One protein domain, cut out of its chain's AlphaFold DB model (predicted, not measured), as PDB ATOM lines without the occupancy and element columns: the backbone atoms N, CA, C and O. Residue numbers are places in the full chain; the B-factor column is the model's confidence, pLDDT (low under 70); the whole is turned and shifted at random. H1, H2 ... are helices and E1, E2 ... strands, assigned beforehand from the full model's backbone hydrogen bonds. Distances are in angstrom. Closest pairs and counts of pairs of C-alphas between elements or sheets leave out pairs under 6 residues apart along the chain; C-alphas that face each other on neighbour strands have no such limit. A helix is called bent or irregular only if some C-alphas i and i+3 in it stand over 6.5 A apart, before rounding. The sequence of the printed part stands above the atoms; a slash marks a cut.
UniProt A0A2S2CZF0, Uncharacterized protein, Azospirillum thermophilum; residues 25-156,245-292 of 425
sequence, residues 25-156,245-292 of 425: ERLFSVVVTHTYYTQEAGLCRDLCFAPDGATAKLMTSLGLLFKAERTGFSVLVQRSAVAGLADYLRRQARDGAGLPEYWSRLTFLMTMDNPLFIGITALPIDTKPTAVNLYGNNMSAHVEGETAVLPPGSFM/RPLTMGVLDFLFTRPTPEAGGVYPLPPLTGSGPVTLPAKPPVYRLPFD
ATOM      1  N   GLU A  25     174.817 146.331 186.619       96.62
ATOM      2  CA  GLU A  25     174.529 147.418 185.684       96.62
ATOM      3  C   GLU A  25     175.059 147.027 184.297       96.62
ATOM      4  O   GLU A  25     176.035 146.284 184.177       96.62
ATOM      5  N   ARG A  26     174.399 147.467 183.220       97.69
ATOM      6  CA  ARG A  26     174.856 147.154 181.857       97.69
ATOM      7  C   ARG A  26     176.125 147.948 181.555       97.69
ATOM      8  O   ARG A  26     176.124 149.163 181.684       97.69
ATOM      9  N   LEU A  27     177.174 147.263 181.112       97.75
ATOM     10  CA  LEU A  27     178.396 147.893 180.614       97.75
ATOM     11  C   LEU A  27     178.256 148.249 179.129       97.75
ATOM     12  O   LEU A  27     178.585 149.359 178.729       97.75
ATOM     13  N   PHE A  28     177.740 147.318 178.325       98.62
ATOM     14  CA  PHE A  28     177.308 147.548 176.944       98.62
ATOM     15  C   PHE A  28     176.390 146.417 176.467       98.62
ATOM     16  O   PHE A  28     176.240 145.394 177.142       98.62
ATOM     17  N   SER A  29     175.791 146.583 175.291       98.62
ATOM     18  CA  SER A  29     175.065 145.512 174.596       98.62
ATOM     19  C   SER A  29     175.318 145.536 173.097       98.62
ATOM     20  O   SER A  29     175.602 146.590 172.539       98.62
ATOM     21  N   VAL A  30     175.166 144.385 172.452       98.75
ATOM     22  CA  VAL A  30     175.199 144.208 171.001       98.75
ATOM     23  C   VAL A  30     173.830 143.728 170.542       98.75
ATOM     24  O   VAL A  30     173.290 142.779 171.106       98.75
ATOM     25  N   VAL A  31     173.290 144.364 169.507       98.50
ATOM     26  CA  VAL A  31     172.042 143.993 168.840       98.50
ATOM     27  C   VAL A  31     172.340 143.706 167.376       98.50
ATOM     28  O   VAL A  31     172.908 144.537 166.668       98.50
ATOM     29  N   VAL A  32     171.940 142.531 166.910       98.62
ATOM     30  CA  VAL A  32     172.092 142.105 165.524       98.62
ATOM     31  C   VAL A  32     170.848 142.491 164.743       98.62
ATOM     32  O   VAL A  32     169.724 142.133 165.105       98.62
ATOM     33  N   THR A  33     171.055 143.191 163.633       98.44
ATOM     34  CA  THR A  33     169.981 143.543 162.703       98.44
ATOM     35  C   THR A  33     170.298 143.006 161.323       98.44
ATOM     36  O   THR A  33     171.456 143.013 160.921       98.44
ATOM     37  N   HIS A  34     169.291 142.576 160.576       98.31
ATOM     38  CA  HIS A  34     169.462 142.102 159.217       98.31
ATOM     39  C   HIS A  34     168.267 142.508 158.361       98.31
ATOM     40  O   HIS A  34     167.123 142.211 158.698       98.31
ATOM     41  N   THR A  35     168.528 143.163 157.228       97.50
ATOM     42  CA  THR A  35     167.452 143.706 156.384       97.50
ATOM     43  C   THR A  35     166.562 142.613 155.761       97.50
ATOM     44  O   THR A  35     165.448 142.900 155.323       97.50
ATOM     45  N   TYR A  36     166.986 141.344 155.748       96.25
ATOM     46  CA  TYR A  36     166.161 140.222 155.295       96.25
ATOM     47  C   TYR A  36     164.882 140.063 156.138       96.25
ATOM     48  O   TYR A  36     163.805 139.820 155.582       96.25
ATOM     49  N   TYR A  37     164.960 140.244 157.462       95.94
ATOM     50  CA  TYR A  37     163.779 140.175 158.323       95.94
ATOM     51  C   TYR A  37     163.001 141.481 158.212       95.94
ATOM     52  O   TYR A  37     163.410 142.530 158.695       95.94
ATOM     53  N   THR A  38     161.843 141.425 157.568       93.31
ATOM     54  CA  THR A  38     160.938 142.580 157.465       93.31
ATOM     55  C   THR A  38     160.001 142.699 158.665       93.31
ATOM     56  O   THR A  38     159.244 143.661 158.777       93.31
ATOM     57  N   GLN A  39     160.045 141.720 159.566       91.75
ATOM     58  CA  GLN A  39     159.302 141.696 160.819       91.75
ATOM     59  C   GLN A  39     160.195 142.168 161.973       91.75
ATOM     60  O   GLN A  39     161.416 142.211 161.843       91.75
ATOM     61  N   GLU A  40     159.577 142.543 163.096       91.44
ATOM     62  CA  GLU A  40     160.279 142.923 164.333       91.44
ATOM     63  C   GLU A  40     161.407 143.959 164.132       91.44
ATOM     64  O   GLU A  40     162.462 143.867 164.751       91.44
ATOM     65  N   ALA A  41     161.205 144.935 163.243       93.56
ATOM     66  CA  ALA A  41     162.183 145.987 162.950       93.56
ATOM     67  C   ALA A  41     163.574 145.478 162.504       93.56
ATOM     68  O   ALA A  41     164.585 146.135 162.747       93.56
ATOM     69  N   GLY A  42     163.640 144.320 161.836       96.06
ATOM     70  CA  GLY A  42     164.897 143.797 161.294       96.06
ATOM     71  C   GLY A  42     165.785 143.102 162.314       96.06
ATOM     72  O   GLY A  42     166.959 142.882 162.032       96.06
ATOM     73  N   LEU A  43     165.267 142.752 163.491       97.62
ATOM     74  CA  LEU A  43     166.018 141.996 164.485       97.62
ATOM     75  C   LEU A  43     166.374 140.591 163.972       97.62
ATOM     76  O   LEU A  43     165.515 139.837 163.519       97.62
ATOM     77  N   CYS A  44     167.655 140.235 164.072       97.62
ATOM     78  CA  CYS A  44     168.193 138.963 163.596       97.62
ATOM     79  C   CYS A  44     168.413 137.997 164.763       97.62
ATOM     80  O   CYS A  44     168.998 138.378 165.775       97.62
ATOM     81  N   ARG A  45     167.959 136.749 164.611       97.44
ATOM     82  CA  ARG A  45     168.037 135.685 165.634       97.44
ATOM     83  C   ARG A  45     168.889 134.496 165.197       97.44
ATOM     84  O   ARG A  45     168.919 133.479 165.874       97.44
ATOM     85  N   ASP A  46     169.551 134.628 164.057       97.69
ATOM     86  CA  ASP A  46     170.216 133.524 163.367       97.69
ATOM     87  C   ASP A  46     171.671 133.342 163.809       97.69
ATOM     88  O   ASP A  46     172.384 132.491 163.276       97.69
ATOM     89  N   LEU A  47     172.115 134.153 164.771       97.81
ATOM     90  CA  LEU A  47     173.479 134.202 165.266       97.81
ATOM     91  C   LEU A  47     173.490 134.076 166.789       97.81
ATOM     92  O   LEU A  47     172.777 134.794 167.490       97.81
ATOM     93  N   CYS A  48     174.368 133.208 167.277       98.00
ATOM     94  CA  CYS A  48     174.668 133.025 168.688       98.00
ATOM     95  C   CYS A  48     176.046 133.596 169.020       98.00
ATOM     96  O   CYS A  48     176.949 133.619 168.182       98.00
ATOM     97  N   PHE A  49     176.213 134.033 170.267       98.25
ATOM     98  CA  PHE A  49     177.463 134.605 170.761       98.25
ATOM     99  C   PHE A  49     177.885 133.920 172.052       98.25
ATOM    100  O   PHE A  49     177.057 133.657 172.926       98.25
ATOM    101  N   ALA A  50     179.185 133.693 172.200       98.19
ATOM    102  CA  ALA A  50     179.775 133.237 173.449       98.19
ATOM    103  C   ALA A  50     181.122 133.932 173.682       98.19
ATOM    104  O   ALA A  50     181.889 134.087 172.729       98.19
ATOM    105  N   PRO A  51     181.447 134.347 174.921       98.31
ATOM    106  CA  PRO A  51     182.803 134.767 175.233       98.31
ATOM    107  C   PRO A  51     183.753 133.587 175.016       98.31
ATOM    108  O   PRO A  51     183.427 132.447 175.359       98.31
ATOM    109  N   ASP A  52     184.937 133.850 174.471       97.00
ATOM    110  CA  ASP A  52     185.960 132.814 174.388       97.00
ATOM    111  C   ASP A  52     186.463 132.414 175.796       97.00
ATOM    112  O   ASP A  52     186.164 133.060 176.807       97.00
ATOM    113  N   GLY A  53     187.224 131.319 175.898       95.88
ATOM    114  CA  GLY A  53     187.639 130.786 177.202       95.88
ATOM    115  C   GLY A  53     188.478 131.761 178.043       95.88
ATOM    116  O   GLY A  53     188.364 131.768 179.271       95.88
ATOM    117  N   ALA A  54     189.308 132.593 177.406       95.62
ATOM    118  CA  ALA A  54     190.096 133.616 178.090       95.62
ATOM    119  C   ALA A  54     189.211 134.782 178.556       95.62
ATOM    120  O   ALA A  54     189.292 135.195 179.715       95.62
ATOM    121  N   THR A  55     188.307 135.236 177.690       97.12
ATOM    122  CA  THR A  55     187.319 136.281 177.967       97.12
ATOM    123  C   THR A  55     186.407 135.882 179.119       97.12
ATOM    124  O   THR A  55     186.242 136.659 180.052       97.12
ATOM    125  N   ALA A  56     185.883 134.656 179.144       97.69
ATOM    126  CA  ALA A  56     185.023 134.178 180.228       97.69
ATOM    127  C   ALA A  56     185.731 134.200 181.602       97.69
ATOM    128  O   ALA A  56     185.152 134.632 182.605       97.69
ATOM    129  N   LYS A  57     187.008 133.787 181.652       96.75
ATOM    130  CA  LYS A  57     187.838 133.854 182.869       96.75
ATOM    131  C   LYS A  57     188.091 135.298 183.294       96.75
ATOM    132  O   LYS A  57     187.954 135.617 184.476       96.75
ATOM    133  N   LEU A  58     188.425 136.167 182.337       95.81
ATOM    134  CA  LEU A  58     188.650 137.584 182.596       95.81
ATOM    135  C   LEU A  58     187.379 138.236 183.148       95.81
ATOM    136  O   LEU A  58     187.424 138.821 184.229       95.81
ATOM    137  N   MET A  59     186.242 138.042 182.475       97.56
ATOM    138  CA  MET A  59     184.932 138.536 182.898       97.56
ATOM    139  C   MET A  59     184.612 138.117 184.334       97.56
ATOM    140  O   MET A  59     184.310 138.972 185.162       97.56
ATOM    141  N   THR A  60     184.787 136.834 184.660       96.38
ATOM    142  CA  THR A  60     184.566 136.318 186.020       96.38
ATOM    143  C   THR A  60     185.455 137.018 187.052       96.38
ATOM    144  O   THR A  60     184.975 137.424 188.108       96.38
ATOM    145  N   SER A  61     186.746 137.210 186.753       95.69
ATOM    146  CA  SER A  61     187.675 137.858 187.692       95.69
ATOM    147  C   SER A  61     187.410 139.355 187.891       95.69
ATOM    148  O   SER A  61     187.762 139.901 188.934       95.69
ATOM    149  N   LEU A  62     186.761 140.006 186.922       95.81
ATOM    150  CA  LEU A  62     186.401 141.426 186.954       95.81
ATOM    151  C   LEU A  62     184.957 141.683 187.417       95.81
ATOM    152  O   LEU A  62     184.500 142.821 187.359       95.81
ATOM    153  N   GLY A  63     184.224 140.653 187.857       95.50
ATOM    154  CA  GLY A  63     182.820 140.799 188.259       95.50
ATOM    155  C   GLY A  63     181.893 141.181 187.097       95.50
ATOM    156  O   GLY A  63     180.889 141.866 187.303       95.50
ATOM    157  N   LEU A  64     182.241 140.771 185.875       97.19
ATOM    158  CA  LEU A  64     181.424 140.931 184.676       97.19
ATOM    159  C   LEU A  64     180.565 139.686 184.439       97.19
ATOM    160  O   LEU A  64     180.981 138.561 184.716       97.19
ATOM    161  N   LEU A  65     179.384 139.886 183.864       97.62
ATOM    162  CA  LEU A  65     178.459 138.827 183.480       97.62
ATOM    163  C   LEU A  65     178.120 138.945 181.998       97.62
ATOM    164  O   LEU A  65     177.689 139.998 181.529       97.62
ATOM    165  N   PHE A  66     178.288 137.843 181.272       98.44
ATOM    166  CA  PHE A  66     177.768 137.701 179.920       98.44
ATOM    167  C   PHE A  66     176.304 137.275 179.984       98.44
ATOM    168  O   PHE A  66     175.961 136.317 180.677       98.44
ATOM    169  N   LYS A  67     175.444 137.965 179.239       98.31
ATOM    170  CA  LYS A  67     174.038 137.607 179.078       98.31
ATOM    171  C   LYS A  67     173.726 137.485 177.592       98.31
ATOM    172  O   LYS A  67     173.623 138.501 176.910       98.31
ATOM    173  N   ALA A  68     173.551 136.256 177.114       97.94
ATOM    174  CA  ALA A  68     173.017 136.018 175.779       97.94
ATOM    175  C   ALA A  68     171.596 136.594 175.676       97.94
ATOM    176  O   ALA A  68     170.787 136.465 176.599       97.94
ATOM    177  N   GLU A  69     171.301 137.234 174.554       97.62
ATOM    178  CA  GLU A  69     169.977 137.740 174.218       97.62
ATOM    179  C   GLU A  69     169.525 137.101 172.905       97.62
ATOM    180  O   GLU A  69     170.324 136.572 172.139       97.62
ATOM    181  N   ARG A  70     168.223 137.142 172.619       94.62
ATOM    182  CA  ARG A  70     167.675 136.474 171.428       94.62
ATOM    183  C   ARG A  70     168.224 137.042 170.113       94.62
ATOM    184  O   ARG A  70     168.165 136.372 169.093       94.62
ATOM    185  N   THR A  71     168.686 138.288 170.131       97.19
ATOM    186  CA  THR A  71     169.128 139.041 168.950       97.19
ATOM    187  C   THR A  71     170.497 139.679 169.184       97.19
ATOM    188  O   THR A  71     170.748 140.782 168.708       97.19
ATOM    189  N   GLY A  72     171.352 139.051 169.998       98.06
ATOM    190  CA  GLY A  72     172.658 139.590 170.378       98.06
ATOM    191  C   GLY A  72     173.053 139.225 171.807       98.06
ATOM    192  O   GLY A  72     172.829 138.101 172.251       98.06
ATOM    193  N   PHE A  73     173.663 140.155 172.541       98.69
ATOM    194  CA  PHE A  73     174.061 139.925 173.934       98.69
ATOM    195  C   PHE A  73     174.274 141.225 174.713       98.69
ATOM    196  O   PHE A  73     174.482 142.292 174.143       98.69
ATOM    197  N   SER A  74     174.291 141.124 176.040       98.62
ATOM    198  CA  SER A  74     174.707 142.191 176.950       98.62
ATOM    199  C   SER A  74     175.909 141.753 177.786       98.62
ATOM    200  O   SER A  74     175.989 140.605 178.229       98.62
ATOM    201  N   VAL A  75     176.807 142.695 178.074       98.56
ATOM    202  CA  VAL A  75     177.807 142.559 179.138       98.56
ATOM    203  C   VAL A  75     177.380 143.434 180.301       98.56
ATOM    204  O   VAL A  75     177.161 144.637 180.146       98.56
ATOM    205  N   LEU A  76     177.240 142.824 181.470       98.31
ATOM    206  CA  LEU A  76     176.885 143.493 182.713       98.31
ATOM    207  C   LEU A  76     178.099 143.521 183.643       98.31
ATOM    208  O   LEU A  76     178.963 142.653 183.561       98.31
ATOM    209  N   VAL A  77     178.151 144.489 184.548       97.44
ATOM    210  CA  VAL A  77     179.185 144.629 185.574       97.44
ATOM    211  C   VAL A  77     178.522 144.776 186.936       97.44
ATOM    212  O   VAL A  77     177.532 145.494 187.080       97.44
ATOM    213  N   GLN A  78     179.038 144.084 187.948       96.12
ATOM    214  CA  GLN A  78     178.613 144.328 189.325       96.12
ATOM    215  C   GLN A  78     179.025 145.742 189.723       96.12
ATOM    216  O   GLN A  78     180.194 146.108 189.585       96.12
ATOM    217  N   ARG A  79     178.099 146.538 190.263       94.06
ATOM    218  CA  ARG A  79     178.387 147.933 190.638       94.06
ATOM    219  C   ARG A  79     179.591 148.055 191.582       94.06
ATOM    220  O   ARG A  79     180.410 148.958 191.439       94.06
ATOM    221  N   SER A  80     179.739 147.111 192.511       93.62
ATOM    222  CA  SER A  80     180.870 147.036 193.446       93.62
ATOM    223  C   SER A  80     182.202 146.640 192.787       93.62
ATOM    224  O   SER A  80     183.257 146.874 193.371       93.62
ATOM    225  N   ALA A  81     182.186 146.068 191.580       95.25
ATOM    226  CA  ALA A  81     183.379 145.644 190.845       95.25
ATOM    227  C   ALA A  81     183.959 146.730 189.918       95.25
ATOM    228  O   ALA A  81     185.085 146.580 189.444       95.25
ATOM    229  N   VAL A  82     183.252 147.847 189.693       94.94
ATOM    230  CA  VAL A  82     183.682 148.925 188.772       94.94
ATOM    231  C   VAL A  82     185.055 149.498 189.147       94.94
ATOM    232  O   VAL A  82     185.903 149.694 188.277       94.94
ATOM    233  N   ALA A  83     185.318 149.708 190.441       93.38
ATOM    234  CA  ALA A  83     186.629 150.164 190.906       93.38
ATOM    235  C   ALA A  83     187.736 149.131 190.610       93.38
ATOM    236  O   ALA A  83     188.810 149.488 190.133       93.38
ATOM    237  N   GLY A  84     187.448 147.840 190.808       94.25
ATOM    238  CA  GLY A  84     188.378 146.752 190.498       94.25
ATOM    239  C   GLY A  84     188.694 146.639 189.004       94.25
ATOM    240  O   GLY A  84     189.850 146.415 188.643       94.25
ATOM    241  N   LEU A  85     187.695 146.853 188.140       95.25
ATOM    242  CA  LEU A  85     187.864 146.939 186.686       95.25
ATOM    243  C   LEU A  85     188.792 148.098 186.298       95.25
ATOM    244  O   LEU A  85     189.744 147.897 185.547       95.25
ATOM    245  N   ALA A  86     188.566 149.288 186.854       93.56
ATOM    246  CA  ALA A  86     189.421 150.448 186.621       93.56
ATOM    247  C   ALA A  86     190.874 150.197 187.042       93.56
ATOM    248  O   ALA A  86     191.808 150.489 186.296       93.56
ATOM    249  N   ASP A  87     191.075 149.615 188.223       93.06
ATOM    250  CA  ASP A  87     192.409 149.307 188.730       93.06
ATOM    251  C   ASP A  87     193.101 148.219 187.911       93.06
ATOM    252  O   ASP A  87     194.317 148.272 187.723       93.06
ATOM    253  N   TYR A  88     192.348 147.245 187.398       93.69
ATOM    254  CA  TYR A  88     192.866 146.268 186.448       93.69
ATOM    255  C   TYR A  88     193.381 146.949 185.173       93.69
ATOM    256  O   TYR A  88     194.539 146.737 184.815       93.69
ATOM    257  N   LEU A  89     192.584 147.819 184.549       92.19
ATOM    258  CA  LEU A  89     192.975 148.537 183.327       92.19
ATOM    259  C   LEU A  89     194.179 149.462 183.558       92.19
ATOM    260  O   LEU A  89     195.102 149.510 182.749       92.19
ATOM    261  N   ARG A  90     194.241 150.141 184.711       90.25
ATOM    262  CA  ARG A  90     195.414 150.941 185.107       90.25
ATOM    263  C   ARG A  90     196.678 150.116 185.292       90.25
ATOM    264  O   ARG A  90     197.762 150.634 185.047       90.25
ATOM    265  N   ARG A  91     196.566 148.872 185.768       89.12
ATOM    266  CA  ARG A  91     197.716 147.963 185.866       89.12
ATOM    267  C   ARG A  91     198.185 147.528 184.484       89.12
ATOM    268  O   ARG A  91     199.377 147.623 184.236       89.12
ATOM    269  N   GLN A  92     197.264 147.149 183.593       85.38
ATOM    270  CA  GLN A  92     197.610 146.799 182.207       85.38
ATOM    271  C   GLN A  92     198.390 147.930 181.516       85.38
ATOM    272  O   GLN A  92     199.424 147.676 180.910       85.38
ATOM    273  N   ALA A  93     197.989 149.186 181.735       82.38
ATOM    274  CA  ALA A  93     198.680 150.350 181.184       82.38
ATOM    275  C   ALA A  93     200.132 150.538 181.651       82.38
ATOM    276  O   ALA A  93     200.922 151.152 180.940       82.38
ATOM    277  N   ARG A  94     200.493 150.066 182.853       73.62
ATOM    278  CA  ARG A  94     201.848 150.236 183.415       73.62
ATOM    279  C   ARG A  94     202.852 149.225 182.874       73.62
ATOM    280  O   ARG A  94     204.046 149.500 182.913       73.62
ATOM    281  N   ASP A  95     202.369 148.083 182.399       68.06
ATOM    282  CA  ASP A  95     203.217 146.990 181.920       68.06
ATOM    283  C   ASP A  95     203.606 147.166 180.433       68.06
ATOM    284  O   ASP A  95     204.434 146.417 179.912       68.06
ATOM    285  N   GLY A  96     203.044 148.171 179.747       61.47
ATOM    286  CA  GLY A  96     203.367 148.524 178.364       61.47
ATOM    287  C   GLY A  96     204.679 149.308 178.232       61.47
ATOM    288  O   GLY A  96     204.993 150.179 179.037       61.47
ATOM    289  N   ALA A  97     205.452 149.038 177.177       54.00
ATOM    290  CA  ALA A  97     206.752 149.671 176.912       54.00
ATOM    291  C   ALA A  97     206.663 151.115 176.346       54.00
ATOM    292  O   ALA A  97     207.565 151.547 175.627       54.00
ATOM    293  N   GLY A  98     205.581 151.852 176.627       64.62
ATOM    294  CA  GLY A  98     205.255 153.138 175.999       64.62
ATOM    295  C   GLY A  98     204.384 154.051 176.869       64.62
ATOM    296  O   GLY A  98     204.395 153.952 178.095       64.62
ATOM    297  N   LEU A  99     203.644 154.973 176.237       59.31
ATOM    298  CA  LEU A  99     202.613 155.757 176.931       59.31
ATOM    299  C   LEU A  99     201.601 154.801 177.590       59.31
ATOM    300  O   LEU A  99     201.360 153.728 177.045       59.31
ATOM    301  N   PRO A 100     201.014 155.147 178.749       61.19
ATOM    302  CA  PRO A 100     200.117 154.239 179.446       61.19
ATOM    303  C   PRO A 100     198.876 153.941 178.595       61.19
ATOM    304  O   PRO A 100     198.031 154.807 178.366       61.19
ATOM    305  N   GLU A 101     198.778 152.697 178.143       73.88
ATOM    306  CA  GLU A 101     197.693 152.187 177.313       73.88
ATOM    307  C   GLU A 101     196.650 151.478 178.193       73.88
ATOM    308  O   GLU A 101     196.852 150.365 178.667       73.88
ATOM    309  N   TYR A 102     195.518 152.131 178.467       76.94
ATOM    310  CA  TYR A 102     194.519 151.663 179.446       76.94
ATOM    311  C   TYR A 102     193.529 150.621 178.917       76.94
ATOM    312  O   TYR A 102     192.401 150.554 179.402       76.94
ATOM    313  N   TRP A 103     193.914 149.806 177.940       83.06
ATOM    314  CA  TRP A 103     192.984 148.896 177.286       83.06
ATOM    315  C   TRP A 103     193.143 147.449 177.766       83.06
ATOM    316  O   TRP A 103     194.163 147.003 178.282       83.06
ATOM    317  N   SER A 104     192.057 146.712 177.609       91.31
ATOM    318  CA  SER A 104     192.004 145.258 177.614       91.31
ATOM    319  C   SER A 104     190.849 144.880 176.692       91.31
ATOM    320  O   SER A 104     189.995 145.730 176.400       91.31
ATOM    321  N   ARG A 105     190.838 143.646 176.196       94.50
ATOM    322  CA  ARG A 105     189.858 143.186 175.211       94.50
ATOM    323  C   ARG A 105     188.975 142.073 175.756       94.50
ATOM    324  O   ARG A 105     189.421 141.240 176.542       94.50
ATOM    325  N   LEU A 106     187.734 142.058 175.291       97.69
ATOM    326  CA  LEU A 106     186.805 140.943 175.409       97.69
ATOM    327  C   LEU A 106     186.530 140.404 174.008       97.69
ATOM    328  O   LEU A 106     186.124 141.167 173.134       97.69
ATOM    329  N   THR A 107     186.717 139.104 173.823       98.25
ATOM    330  CA  THR A 107     186.528 138.419 172.546       98.25
ATOM    331  C   THR A 107     185.289 137.538 172.610       98.25
ATOM    332  O   THR A 107     185.159 136.670 173.480       98.25
ATOM    333  N   PHE A 108     184.382 137.735 171.657       98.56
ATOM    334  CA  PHE A 108     183.159 136.956 171.514       98.56
ATOM    335  C   PHE A 108     183.169 136.211 170.187       98.56
ATOM    336  O   PHE A 108     183.345 136.801 169.121       98.56
ATOM    337  N   LEU A 109     182.959 134.904 170.261       98.44
ATOM    338  CA  LEU A 109     182.826 134.033 169.107       98.44
ATOM    339  C   LEU A 109     181.375 134.059 168.640       98.44
ATOM    340  O   LEU A 109     180.462 133.863 169.444       98.44
ATOM    341  N   MET A 110     181.176 134.299 167.348       98.44
ATOM    342  CA  MET A 110     179.874 134.301 166.695       98.44
ATOM    343  C   MET A 110     179.680 132.980 165.949       98.44
ATOM    344  O   MET A 110     180.501 132.618 165.105       98.44
ATOM    345  N   THR A 111     178.598 132.265 166.236       98.12
ATOM    346  CA  THR A 111     178.205 131.014 165.565       98.12
ATOM    347  C   THR A 111     176.862 131.193 164.864       98.12
ATOM    348  O   THR A 111     176.065 132.037 165.262       98.12
ATOM    349  N   MET A 112     176.603 130.411 163.815       96.81
ATOM    350  CA  MET A 112     175.308 130.427 163.123       96.81
ATOM    351  C   MET A 112     174.349 129.427 163.761       96.81
ATOM    352  O   MET A 112     174.677 128.246 163.864       96.81
ATOM    353  N   ASP A 113     173.156 129.896 164.109       96.44
ATOM    354  CA  ASP A 113     172.024 129.040 164.472       96.44
ATOM    355  C   ASP A 113     171.222 128.641 163.227       96.44
ATOM    356  O   ASP A 113     170.717 127.522 163.140       96.44
ATOM    357  N   ASN A 114     171.140 129.533 162.230       95.38
ATOM    358  CA  ASN A 114     170.546 129.227 160.932       95.38
ATOM    359  C   ASN A 114     171.640 128.915 159.893       95.38
ATOM    360  O   ASN A 114     172.368 129.826 159.489       95.38
ATOM    361  N   PRO A 115     171.732 127.677 159.369       92.00
ATOM    362  CA  PRO A 115     172.716 127.332 158.341       92.00
ATOM    363  C   PRO A 115     172.494 128.068 157.008       92.00
ATOM    364  O   PRO A 115     173.396 128.111 156.175       92.00
ATOM    365  N   LEU A 116     171.313 128.659 156.792       93.62
ATOM    366  CA  LEU A 116     170.968 129.400 155.576       93.62
ATOM    367  C   LEU A 116     171.422 130.869 155.616       93.62
ATOM    368  O   LEU A 116     171.275 131.560 154.608       93.62
ATOM    369  N   PHE A 117     171.979 131.344 156.741       95.62
ATOM    370  CA  PHE A 117     172.348 132.747 156.959       95.62
ATOM    371  C   PHE A 117     173.194 133.316 155.807       95.62
ATOM    372  O   PHE A 117     172.805 134.295 155.180       95.62
ATOM    373  N   ILE A 118     174.282 132.639 155.422       95.38
ATOM    374  CA  ILE A 118     175.168 133.085 154.325       95.38
ATOM    375  C   ILE A 118     174.404 133.285 153.007       95.38
ATOM    376  O   ILE A 118     174.664 134.234 152.265       95.38
ATOM    377  N   GLY A 119     173.444 132.414 152.704       93.44
ATOM    378  CA  GLY A 119     172.700 132.482 151.452       93.44
ATOM    379  C   GLY A 119     171.651 133.597 151.410       93.44
ATOM    380  O   GLY A 119     171.319 134.053 150.317       93.44
ATOM    381  N   ILE A 120     171.186 134.090 152.564       95.50
ATOM    382  CA  ILE A 120     170.261 135.236 152.658       95.50
ATOM    383  C   ILE A 120     170.967 136.575 152.922       95.50
ATOM    384  O   ILE A 120     170.375 137.631 152.695       95.50
ATOM    385  N   THR A 121     172.227 136.558 153.362       96.88
ATOM    386  CA  THR A 121     173.040 137.758 153.608       96.88
ATOM    387  C   THR A 121     173.839 138.165 152.369       96.88
ATOM    388  O   THR A 121     174.273 137.317 151.591       96.88
ATOM    389  N   ALA A 122     174.084 139.465 152.187       96.75
ATOM    390  CA  ALA A 122     174.936 140.042 151.143       96.75
ATOM    391  C   ALA A 122     176.444 139.767 151.361       96.75
ATOM    392  O   ALA A 122     177.277 140.670 151.336       96.75
ATOM    393  N   LEU A 123     176.798 138.502 151.585       96.50
ATOM    394  CA  LEU A 123     178.170 138.002 151.646       96.50
ATOM    395  C   LEU A 123     178.530 137.278 150.337       96.50
ATOM    396  O   LEU A 123     177.628 136.872 149.590       96.50
ATOM    397  N   PRO A 124     179.824 137.056 150.046       95.81
ATOM    398  CA  PRO A 124     180.231 136.141 148.988       95.81
ATOM    399  C   PRO A 124     179.565 134.780 149.194       95.81
ATOM    400  O   PRO A 124     179.522 134.243 150.299       95.81
ATOM    401  N   ILE A 125     178.966 134.250 148.138       89.94
ATOM    402  CA  ILE A 125     178.157 133.027 148.198       89.94
ATOM    403  C   ILE A 125     178.994 131.771 148.489       89.94
ATOM    404  O   ILE A 125     178.491 130.770 148.985       89.94
ATOM    405  N   ASP A 126     180.289 131.855 148.214       91.31
ATOM    406  CA  ASP A 126     181.320 130.860 148.470       91.31
ATOM    407  C   ASP A 126     182.015 131.058 149.828       91.31
ATOM    408  O   ASP A 126     183.015 130.391 150.108       91.31
ATOM    409  N   THR A 127     181.487 131.940 150.690       95.31
ATOM    410  CA  THR A 127     181.990 132.137 152.055       95.31
ATOM    411  C   THR A 127     181.981 130.807 152.801       95.31
ATOM    412  O   THR A 127     180.929 130.233 153.088       95.31
ATOM    413  N   LYS A 128     183.174 130.322 153.149       96.06
ATOM    414  CA  LYS A 128     183.380 129.122 153.964       96.06
ATOM    415  C   LYS A 128     183.893 129.559 155.336       96.06
ATOM    416  O   LYS A 128     185.046 129.986 155.396       96.06
ATOM    417  N   PRO A 129     183.122 129.389 156.428       95.94
ATOM    418  CA  PRO A 129     183.549 129.794 157.776       95.94
ATOM    419  C   PRO A 129     184.849 129.123 158.261       95.94
ATOM    420  O   PRO A 129     185.535 129.594 159.160       95.94
ATOM    421  N   THR A 130     185.238 128.003 157.643       96.38
ATOM    422  CA  THR A 130     186.525 127.337 157.899       96.38
ATOM    423  C   THR A 130     187.723 128.017 157.230       96.38
ATOM    424  O   THR A 130     188.855 127.661 157.535       96.38
ATOM    425  N   ALA A 131     187.493 128.917 156.273       97.00
ATOM    426  CA  ALA A 131     188.527 129.585 155.484       97.00
ATOM    427  C   ALA A 131     188.559 131.094 155.742       97.00
ATOM    428  O   ALA A 131     189.638 131.677 155.831       97.00
ATOM    429  N   VAL A 132     187.390 131.720 155.876       97.88
ATOM    430  CA  VAL A 132     187.245 133.143 156.184       97.88
ATOM    431  C   VAL A 132     186.121 133.355 157.186       97.88
ATOM    432  O   VAL A 132     185.097 132.685 157.106       97.88
ATOM    433  N   ASN A 133     186.297 134.313 158.092       98.31
ATOM    434  CA  ASN A 133     185.295 134.696 159.083       98.31
ATOM    435  C   ASN A 133     185.105 136.204 159.116       98.31
ATOM    436  O   ASN A 133     186.014 136.967 158.792       98.31
ATOM    437  N   LEU A 134     183.919 136.621 159.555       98.31
ATOM    438  CA  LEU A 134     183.611 138.020 159.810       98.31
ATOM    439  C   LEU A 134     184.376 138.523 161.034       98.31
ATOM    440  O   LEU A 134     184.469 137.833 162.050       98.31
ATOM    441  N   TYR A 135     184.852 139.758 160.972       98.44
ATOM    442  CA  TYR A 135     185.494 140.419 162.095       98.44
ATOM    443  C   TYR A 135     184.897 141.796 162.343       98.44
ATOM    444  O   TYR A 135     184.785 142.609 161.429       98.44
ATOM    445  N   GLY A 136     184.538 142.063 163.595       97.88
ATOM    446  CA  GLY A 136     184.070 143.369 164.036       97.88
ATOM    447  C   GLY A 136     184.754 143.780 165.330       97.88
ATOM    448  O   GLY A 136     185.096 142.941 166.161       97.88
ATOM    449  N   ASN A 137     184.946 145.080 165.521       97.75
ATOM    450  CA  ASN A 137     185.441 145.611 166.781       97.75
ATOM    451  C   ASN A 137     184.894 147.013 167.040       97.75
ATOM    452  O   ASN A 137     184.342 147.661 166.153       97.75
ATOM    453  N   ASN A 138     185.042 147.493 168.269       97.75
ATOM    454  CA  ASN A 138     184.521 148.800 168.649       97.75
ATOM    455  C   ASN A 138     185.455 149.987 168.338       97.75
ATOM    456  O   ASN A 138     185.040 151.130 168.537       97.75
ATOM    457  N   MET A 139     186.663 149.750 167.807       96.62
ATOM    458  CA  MET A 139     187.562 150.813 167.326       96.62
ATOM    459  C   MET A 139     187.103 151.390 165.982       96.62
ATOM    460  O   MET A 139     187.318 152.569 165.719       96.62
ATOM    461  N   SER A 140     186.443 150.584 165.144       96.25
ATOM    462  CA  SER A 140     185.798 151.042 163.902       96.25
ATOM    463  C   SER A 140     184.376 151.562 164.105       96.25
ATOM    464  O   SER A 140     183.755 152.025 163.147       96.25
ATOM    465  N   ALA A 141     183.842 151.468 165.326       97.88
ATOM    466  CA  ALA A 141     182.448 151.793 165.570       97.88
ATOM    467  C   ALA A 141     182.180 153.298 165.435       97.88
ATOM    468  O   ALA A 141     182.967 154.127 165.894       97.88
ATOM    469  N   HIS A 142     181.033 153.657 164.871       97.62
ATOM    470  CA  HIS A 142     180.617 155.048 164.703       97.62
ATOM    471  C   HIS A 142     179.193 155.262 165.209       97.62
ATOM    472  O   HIS A 142     178.393 154.332 165.273       97.62
ATOM    473  N   VAL A 143     178.876 156.485 165.631       97.69
ATOM    474  CA  VAL A 143     177.563 156.805 166.204       97.69
ATOM    475  C   VAL A 143     176.550 157.057 165.088       97.69
ATOM    476  O   VAL A 143     176.790 157.869 164.200       97.69
ATOM    477  N   GLU A 144     175.394 156.405 165.186       97.25
ATOM    478  CA  GLU A 144     174.216 156.636 164.353       97.25
ATOM    479  C   GLU A 144     172.987 156.758 165.268       97.25
ATOM    480  O   GLU A 144     172.507 155.782 165.860       97.25
ATOM    481  N   GLY A 145     172.502 157.992 165.436       95.62
ATOM    482  CA  GLY A 145     171.450 158.310 166.400       95.62
ATOM    483  C   GLY A 145     171.883 157.991 167.834       95.62
ATOM    484  O   GLY A 145     172.847 158.555 168.343       95.62
ATOM    485  N   GLU A 146     171.162 157.082 168.491       95.94
ATOM    486  CA  GLU A 146     171.451 156.650 169.865       95.94
ATOM    487  C   GLU A 146     172.282 155.361 169.959       95.94
ATOM    488  O   GLU A 146     172.535 154.864 171.060       95.94
ATOM    489  N   THR A 147     172.669 154.792 168.818       97.12
ATOM    490  CA  THR A 147     173.386 153.514 168.735       97.12
ATOM    491  C   THR A 147     174.764 153.700 168.118       97.12
ATOM    492  O   THR A 147     175.014 154.673 167.412       97.12
ATOM    493  N   ALA A 148     175.669 152.762 168.382       98.00
ATOM    494  CA  ALA A 148     176.961 152.687 167.716       98.00
ATOM    495  C   ALA A 148     176.938 151.558 166.683       98.00
ATOM    496  O   ALA A 148     176.705 150.410 167.042       98.00
ATOM    497  N   VAL A 149     177.184 151.835 165.411       98.38
ATOM    498  CA  VAL A 149     177.316 150.807 164.374       98.38
ATOM    499  C   VAL A 149     178.740 150.266 164.411       98.38
ATOM    500  O   VAL A 149     179.683 151.045 164.342       98.38
ATOM    501  N   LEU A 150     178.898 148.948 164.577       97.31
ATOM    502  CA  LEU A 150     180.209 148.288 164.695       97.31
ATOM    503  C   LEU A 150     181.068 148.323 163.422       97.31
ATOM    504  O   LEU A 150     182.241 148.700 163.527       97.31
ATOM    505  N   PRO A 151     180.559 147.901 162.245       96.31
ATOM    506  CA  PRO A 151     181.342 147.991 161.022       96.31
ATOM    507  C   PRO A 151     181.669 149.454 160.691       96.31
ATOM    508  O   PRO A 151     180.905 150.353 161.045       96.31
ATOM    509  N   PRO A 152     182.778 149.712 159.979       92.38
ATOM    510  CA  PRO A 152     183.092 151.058 159.504       92.38
ATOM    511  C   PRO A 152     182.069 151.572 158.476       92.38
ATOM    512  O   PRO A 152     181.890 152.779 158.349       92.38
ATOM    513  N   GLY A 153     181.405 150.669 157.743       94.81
ATOM    514  CA  GLY A 153     180.310 150.982 156.822       94.81
ATOM    515  C   GLY A 153     178.924 150.744 157.432       94.81
ATOM    516  O   GLY A 153     178.777 150.481 158.621       94.81
ATOM    517  N   SER A 154     177.886 150.792 156.595       96.62
ATOM    518  CA  SER A 154     176.496 150.588 157.036       96.62
ATOM    519  C   SER A 154     176.160 149.139 157.404       96.62
ATOM    520  O   SER A 154     175.169 148.910 158.098       96.62
ATOM    521  N   PHE A 155     176.953 148.171 156.933       97.94
ATOM    522  CA  PHE A 155     176.719 146.736 157.088       97.94
ATOM    523  C   PHE A 155     178.031 145.977 157.303       97.94
ATOM    524  O   PHE A 155     179.102 146.433 156.911       97.94
ATOM    525  N   MET A 156     177.934 144.805 157.924       97.75
ATOM    526  CA  MET A 156     178.962 143.771 157.910       97.75
ATOM    527  C   MET A 156     178.900 143.055 156.561       97.75
ATOM    528  O   MET A 156     177.977 142.278 156.310       97.75
ATOM    529  N   ARG A 245     186.327 124.123 166.660       94.44
ATOM    530  CA  ARG A 245     184.974 123.764 167.109       94.44
ATOM    531  C   ARG A 245     184.545 124.618 168.317       94.44
ATOM    532  O   ARG A 245     185.354 124.773 169.232       94.44
ATOM    533  N   PRO A 246     183.286 125.100 168.374       94.75
ATOM    534  CA  PRO A 246     182.261 125.012 167.322       94.75
ATOM    535  C   PRO A 246     182.663 125.794 166.061       94.75
ATOM    536  O   PRO A 246     183.602 126.586 166.100       94.75
ATOM    537  N   LEU A 247     181.976 125.548 164.940       95.94
ATOM    538  CA  LEU A 247     182.220 126.300 163.709       95.94
ATOM    539  C   LEU A 247     181.800 127.758 163.924       95.94
ATOM    540  O   LEU A 247     180.616 128.061 164.077       95.94
ATOM    541  N   THR A 248     182.786 128.643 163.968       96.88
ATOM    542  CA  THR A 248     182.583 130.084 164.123       96.88
ATOM    543  C   THR A 248     182.379 130.721 162.755       96.88
ATOM    544  O   THR A 248     183.021 130.308 161.800       96.88
ATOM    545  N   MET A 249     181.477 131.698 162.670       97.38
ATOM    546  CA  MET A 249     181.213 132.531 161.487       97.38
ATOM    547  C   MET A 249     181.854 133.918 161.615       97.38
ATOM    548  O   MET A 249     182.055 134.633 160.634       97.38
ATOM    549  N   GLY A 250     182.183 134.322 162.840       98.00
ATOM    550  CA  GLY A 250     182.926 135.544 163.067       98.00
ATOM    551  C   GLY A 250     183.413 135.722 164.489       98.00
ATOM    552  O   GLY A 250     183.146 134.906 165.374       98.00
ATOM    553  N   VAL A 251     184.142 136.811 164.686       98.44
ATOM    554  CA  VAL A 251     184.710 137.218 165.966       98.44
ATOM    555  C   VAL A 251     184.424 138.695 166.194       98.44
ATOM    556  O   VAL A 251     184.598 139.513 165.289       98.44
ATOM    557  N   LEU A 252     183.993 139.030 167.408       98.50
ATOM    558  CA  LEU A 252     183.843 140.406 167.856       98.50
ATOM    559  C   LEU A 252     184.814 140.700 168.996       98.50
ATOM    560  O   LEU A 252     184.726 140.064 170.048       98.50
ATOM    561  N   ASP A 253     185.681 141.692 168.806       98.12
ATOM    562  CA  ASP A 253     186.591 142.185 169.844       98.12
ATOM    563  C   ASP A 253     186.100 143.533 170.394       98.12
ATOM    564  O   ASP A 253     185.916 144.506 169.663       98.12
ATOM    565  N   PHE A 254     185.910 143.614 171.709       97.88
ATOM    566  CA  PHE A 254     185.526 144.841 172.404       97.88
ATOM    567  C   PHE A 254     186.631 145.291 173.343       97.88
ATOM    568  O   PHE A 254     186.959 144.602 174.309       97.88
ATOM    569  N   LEU A 255     187.169 146.477 173.091       96.31
ATOM    570  CA  LEU A 255     188.119 147.132 173.972       96.31
ATOM    571  C   LEU A 255     187.359 147.942 175.018       96.31
ATOM    572  O   LEU A 255     186.405 148.650 174.688       96.31
ATOM    573  N   PHE A 256     187.788 147.877 176.280       96.00
ATOM    574  CA  PHE A 256     187.139 148.644 177.350       96.00
ATOM    575  C   PHE A 256     187.282 150.160 177.172       96.00
ATOM    576  O   PHE A 256     186.336 150.901 177.429       96.00
ATOM    577  N   THR A 257     188.453 150.612 176.724       93.88
ATOM    578  CA  THR A 257     188.786 152.021 176.485       93.88
ATOM    579  C   THR A 257     189.564 152.157 175.182       93.88
ATOM    580  O   THR A 257     189.991 151.162 174.595       93.88
ATOM    581  N   ARG A 258     189.815 153.402 174.767       90.81
ATOM    582  CA  ARG A 258     190.683 153.709 173.624       90.81
ATOM    583  C   ARG A 258     192.096 153.155 173.861       90.81
ATOM    584  O   ARG A 258     192.651 153.452 174.922       90.81
ATOM    585  N   PRO A 259     192.669 152.381 172.920       85.75
ATOM    586  CA  PRO A 259     194.036 151.885 173.048       85.75
ATOM    587  C   PRO A 259     195.067 152.997 172.838       85.75
ATOM    588  O   PRO A 259     196.056 153.050 173.556       85.75
ATOM    589  N   THR A 260     194.799 153.936 171.925       84.06
ATOM    590  CA  THR A 260     195.644 155.111 171.672       84.06
ATOM    591  C   THR A 260     194.805 156.395 171.684       84.06
ATOM    592  O   THR A 260     193.585 156.329 171.498       84.06
ATOM    593  N   PRO A 261     195.411 157.582 171.890       83.50
ATOM    594  CA  PRO A 261     194.684 158.853 171.835       83.50
ATOM    595  C   PRO A 261     194.001 159.115 170.485       83.50
ATOM    596  O   PRO A 261     192.912 159.682 170.458       83.50
ATOM    597  N   GLU A 262     194.624 158.656 169.396       86.94
ATOM    598  CA  GLU A 262     194.145 158.811 168.014       86.94
ATOM    599  C   GLU A 262     193.156 157.717 167.591       86.94
ATOM    600  O   GLU A 262     192.572 157.785 166.509       86.94
ATOM    601  N   ALA A 263     192.962 156.680 168.414       88.69
ATOM    602  CA  ALA A 263     192.010 155.628 168.100       88.69
ATOM    603  C   ALA A 263     190.586 156.201 168.084       88.69
ATOM    604  O   ALA A 263     190.069 156.673 169.104       88.69
ATOM    605  N   GLY A 264     189.940 156.108 166.918       93.31
ATOM    606  CA  GLY A 264     188.501 156.310 166.770       93.31
ATOM    607  C   GLY A 264     187.698 155.243 167.518       93.31
ATOM    608  O   GLY A 264     188.255 154.440 168.266       93.31
ATOM    609  N   GLY A 265     186.381 155.229 167.328       96.38
ATOM    610  CA  GLY A 265     185.515 154.203 167.904       96.38
ATOM    611  C   GLY A 265     184.606 154.686 169.029       96.38
ATOM    612  O   GLY A 265     184.657 155.834 169.482       96.38
ATOM    613  N   VAL A 266     183.789 153.760 169.526       97.31
ATOM    614  CA  VAL A 266     182.874 153.970 170.653       97.31
ATOM    615  C   VAL A 266     183.184 152.927 171.715       97.31
ATOM    616  O   VAL A 266     183.124 151.732 171.442       97.31
ATOM    617  N   TYR A 267     183.492 153.352 172.937       97.12
ATOM    618  CA  TYR A 267     184.008 152.478 173.996       97.12
ATOM    619  C   TYR A 267     183.069 152.457 175.205       97.12
ATOM    620  O   TYR A 267     182.436 153.476 175.493       97.12
ATOM    621  N   PRO A 268     182.971 151.326 175.926       97.00
ATOM    622  CA  PRO A 268     182.079 151.194 177.073       97.00
ATOM    623  C   PRO A 268     182.534 151.994 178.294       97.00
ATOM    624  O   PRO A 268     181.701 152.354 179.124       97.00
ATOM    625  N   LEU A 269     183.835 152.280 178.418       95.81
ATOM    626  CA  LEU A 269     184.378 153.115 179.482       95.81
ATOM    627  C   LEU A 269     185.018 154.389 178.915       95.81
ATOM    628  O   LEU A 269     185.635 154.357 177.842       95.81
ATOM    629  N   PRO A 270     184.920 155.515 179.644       92.25
ATOM    630  CA  PRO A 270     185.660 156.719 179.299       92.25
ATOM    631  C   PRO A 270     187.180 156.495 179.437       92.25
ATOM    632  O   PRO A 270     187.611 155.580 180.145       92.25
ATOM    633  N   PRO A 271     188.016 157.340 178.802       88.50
ATOM    634  CA  PRO A 271     189.463 157.304 178.997       88.50
ATOM    635  C   PRO A 271     189.850 157.413 180.478       88.50
ATOM    636  O   PRO A 271     189.328 158.253 181.209       88.50
ATOM    637  N   LEU A 272     190.806 156.591 180.919       89.06
ATOM    638  CA  LEU A 272     191.254 156.526 182.317       89.06
ATOM    639  C   LEU A 272     192.421 157.477 182.623       89.06
ATOM    640  O   LEU A 272     193.331 157.137 183.382       89.06
ATOM    641  N   THR A 273     192.399 158.680 182.048       81.38
ATOM    642  CA  THR A 273     193.429 159.713 182.235       81.38
ATOM    643  C   THR A 273     193.309 160.344 183.629       81.38
ATOM    644  O   THR A 273     192.841 161.468 183.782       81.38
ATOM    645  N   GLY A 274     193.655 159.596 184.680       81.44
ATOM    646  CA  GLY A 274     193.630 160.064 186.066       81.44
ATOM    647  C   GLY A 274     193.464 158.956 187.111       81.44
ATOM    648  O   GLY A 274     193.058 157.825 186.824       81.44
ATOM    649  N   SER A 275     193.760 159.297 188.366       82.38
ATOM    650  CA  SER A 275     193.583 158.425 189.539       82.38
ATOM    651  C   SER A 275     192.170 158.467 190.136       82.38
ATOM    652  O   SER A 275     191.890 157.722 191.072       82.38
ATOM    653  N   GLY A 276     191.276 159.310 189.606       87.56
ATOM    654  CA  GLY A 276     189.916 159.483 190.119       87.56
ATOM    655  C   GLY A 276     189.040 158.224 190.015       87.56
ATOM    656  O   GLY A 276     189.366 157.289 189.279       87.56
ATOM    657  N   PRO A 277     187.917 158.164 190.743       88.94
ATOM    658  CA  PRO A 277     186.984 157.047 190.642       88.94
ATOM    659  C   PRO A 277     186.418 156.943 189.221       88.94
ATOM    660  O   PRO A 277     186.066 157.947 188.602       88.94
ATOM    661  N   VAL A 278     186.316 155.716 188.709       91.31
ATOM    662  CA  VAL A 278     185.661 155.452 187.424       91.31
ATOM    663  C   VAL A 278     184.169 155.314 187.657       91.31
ATOM    664  O   VAL A 278     183.736 154.557 188.525       91.31
ATOM    665  N   THR A 279     183.392 156.047 186.869       92.06
ATOM    666  CA  THR A 279     181.935 155.939 186.832       92.06
ATOM    667  C   THR A 279     181.514 155.339 185.500       92.06
ATOM    668  O   THR A 279     182.117 155.618 184.461       92.06
ATOM    669  N   LEU A 280     180.505 154.469 185.536       94.19
ATOM    670  CA  LEU A 280     179.892 153.959 184.315       94.19
ATOM    671  C   LEU A 280     179.134 155.096 183.616       94.19
ATOM    672  O   LEU A 280     178.582 155.967 184.297       94.19
ATOM    673  N   PRO A 281     179.087 155.107 182.275       94.12
ATOM    674  CA  PRO A 281     178.279 156.077 181.552       94.12
ATOM    675  C   PRO A 281     176.801 155.920 181.934       94.12
ATOM    676  O   PRO A 281     176.288 154.806 182.018       94.12
ATOM    677  N   ALA A 282     176.096 157.043 182.106       95.38
ATOM    678  CA  ALA A 282     174.665 157.039 182.430       95.38
ATOM    679  C   ALA A 282     173.825 156.284 181.382       95.38
ATOM    680  O   ALA A 282     172.814 155.666 181.713       95.38
ATOM    681  N   LYS A 283     174.271 156.314 180.120       96.50
ATOM    682  CA  LYS A 283     173.725 155.525 179.016       96.50
ATOM    683  C   LYS A 283     174.830 154.624 178.451       96.50
ATOM    684  O   LYS A 283     175.660 155.106 177.680       96.50
ATOM    685  N   PRO A 284     174.868 153.339 178.839       97.38
ATOM    686  CA  PRO A 284     175.788 152.365 178.260       97.38
ATOM    687  C   PRO A 284     175.616 152.279 176.737       97.38
ATOM    688  O   PRO A 284     174.474 152.342 176.265       97.38
ATOM    689  N   PRO A 285     176.700 152.129 175.955       98.00
ATOM    690  CA  PRO A 285     176.585 152.049 174.508       98.00
ATOM    691  C   PRO A 285     175.814 150.797 174.078       98.00
ATOM    692  O   PRO A 285     176.007 149.697 174.608       98.00
ATOM    693  N   VAL A 286     174.956 150.984 173.075       98.38
ATOM    694  CA  VAL A 286     174.270 149.908 172.360       98.38
ATOM    695  C   VAL A 286     174.897 149.806 170.981       98.38
ATOM    696  O   VAL A 286     174.752 150.707 170.154       98.38
ATOM    697  N   TYR A 287     175.606 148.712 170.747       98.69
ATOM    698  CA  TYR A 287     176.247 148.417 169.481       98.69
ATOM    699  C   TYR A 287     175.272 147.708 168.546       98.69
ATOM    700  O   TYR A 287     174.668 146.705 168.920       98.69
ATOM    701  N   ARG A 288     175.132 148.194 167.319       98.44
ATOM    702  CA  ARG A 288     174.383 147.542 166.250       98.44
ATOM    703  C   ARG A 288     175.358 146.783 165.354       98.44
ATOM    704  O   ARG A 288     176.356 147.346 164.905       98.44
ATOM    705  N   LEU A 289     175.045 145.518 165.081       98.56
ATOM    706  CA  LEU A 289     175.738 144.664 164.116       98.56
ATOM    707  C   LEU A 289     174.811 144.426 162.909       98.56
ATOM    708  O   LEU A 289     174.016 143.480 162.922       98.56
ATOM    709  N   PRO A 290     174.817 145.332 161.918       98.50
ATOM    710  CA  PRO A 290     173.911 145.263 160.783       98.50
ATOM    711  C   PRO A 290     174.403 144.349 159.663       98.50
ATOM    712  O   PRO A 290     175.571 144.377 159.302       98.50
ATOM    713  N   PHE A 291     173.477 143.611 159.062       98.56
ATOM    714  CA  PHE A 291     173.684 142.772 157.884       98.56
ATOM    715  C   PHE A 291     172.695 143.147 156.783       98.56
ATOM    716  O   PHE A 291     171.508 143.361 157.051       98.56
ATOM    717  N   ASP A 292     173.160 143.200 155.539       98.12
ATOM    718  CA  ASP A 292     172.267 143.438 154.409       98.12
ATOM    719  C   ASP A 292     171.779 142.130 153.786       98.12
ATOM    720  O   ASP A 292     172.455 141.101 153.831       98.12
TER     721      ASP A 292
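Overview. This is residues 25 to 156 and 245 to 292 of the 425 residues of an uncharacterized protein of Azospirillum thermophilum (UniProt A0A2S2CZF0). Two twisted sheets, E3 E4 E1 E10 E8 E7 and E2 E5 E9 E6, lie face to face as a sandwich, with the hairpin of E7 and E8 reaching past the smaller sheet. H1 sits on both sheets, H2 and H3 lie at opposite ends of the sandwich, and residues 256 to 285 loop out between E9 and E10. The printed part has 180 residues with three named helices and ten named strands, in the order E1 E2 H1 E3 E4 H2 E5 H3 E6 E7 E8 E9 E10; both sheets are mixed, and so is the class, helices and strands. The whole is compact, with a radius of gyration of the C-alphas of 16.8 A, and only just elongated, spanning 50 by 33 by 30 A.

Arrangement. Start at E1, residues 25 to 34, whose neighbours are antiparallel E4, residues 72 to 78, with N 27 and O 75 at 2.8 A, and parallel E10, residues 286 to 291, with N 31 and O 287 at 2.8 A, both within hydrogen-bond range. E4 forms a hairpin with edge strand E3, residues 64 to 69; find N 67 and O 74 at 2.9 A. E10 is parallel to E8, residues 147 to 149, with N 148 and O 286 at 2.9 A, and E8 forms a hairpin with E7, residues 142 to 144, with N 144 and O 147 at 2.8 A. In the other sheet, E5, residues 105 to 112, is antiparallel to E2, residues 47 to 51, and to E9, residues 248 to 255; look at N 50 and O 109, 3.0 A, and N 108 and O 252, 2.9 A. E9 is parallel to E6, residues 132 to 137, with N 251 and O 134 at 2.8 A. The two sheets make a sandwich, two sheets face to face; the parts that face each other are 9.8 A centre to centre, and the strands of the one sheet stand at 26 degrees to those of the other. H1, residues 53 to 61, is on both sheets, over none of their strands; its closest C-alphas to E5 are Thr 55 and Leu 106, 5.3 A. H2, residues 79 to 94, only grazes the larger sheet with residues 79 to 85. H3, residues 117 to 120, is on neither sheet, for the smaller only just, with 4 pairs of C-alphas within 10 A. Every O i to N i+4 pair is within hydrogen-bond range in H1, 9 of 12 in H2; H3 is too short for one.

Along the chain. Find C-alpha 25 at (174.529, 147.418, 185.684); E1 runs 27.5 A to C-alpha 34. H2 spans 24.7 A and is irregular, with C-alphas 80 and 83 7.0 A apart. E5 spans 22.8 A, E9 20.5 A and E4 20.4 A. E10 ends at C-alpha 291, (173.684, 142.772, 157.884).

Size, cuts and confidence. The two C-alphas farthest apart are Asp 126 and Gly 276, 51.3 A. Residues 157 to 244 are not printed; C-alphas 156 and 245 are 22.8 A apart across the cut. The links E1 to E2, H3 to E6 and E9 to E10 are long. Residues 95 to 100 have pLDDT under 70.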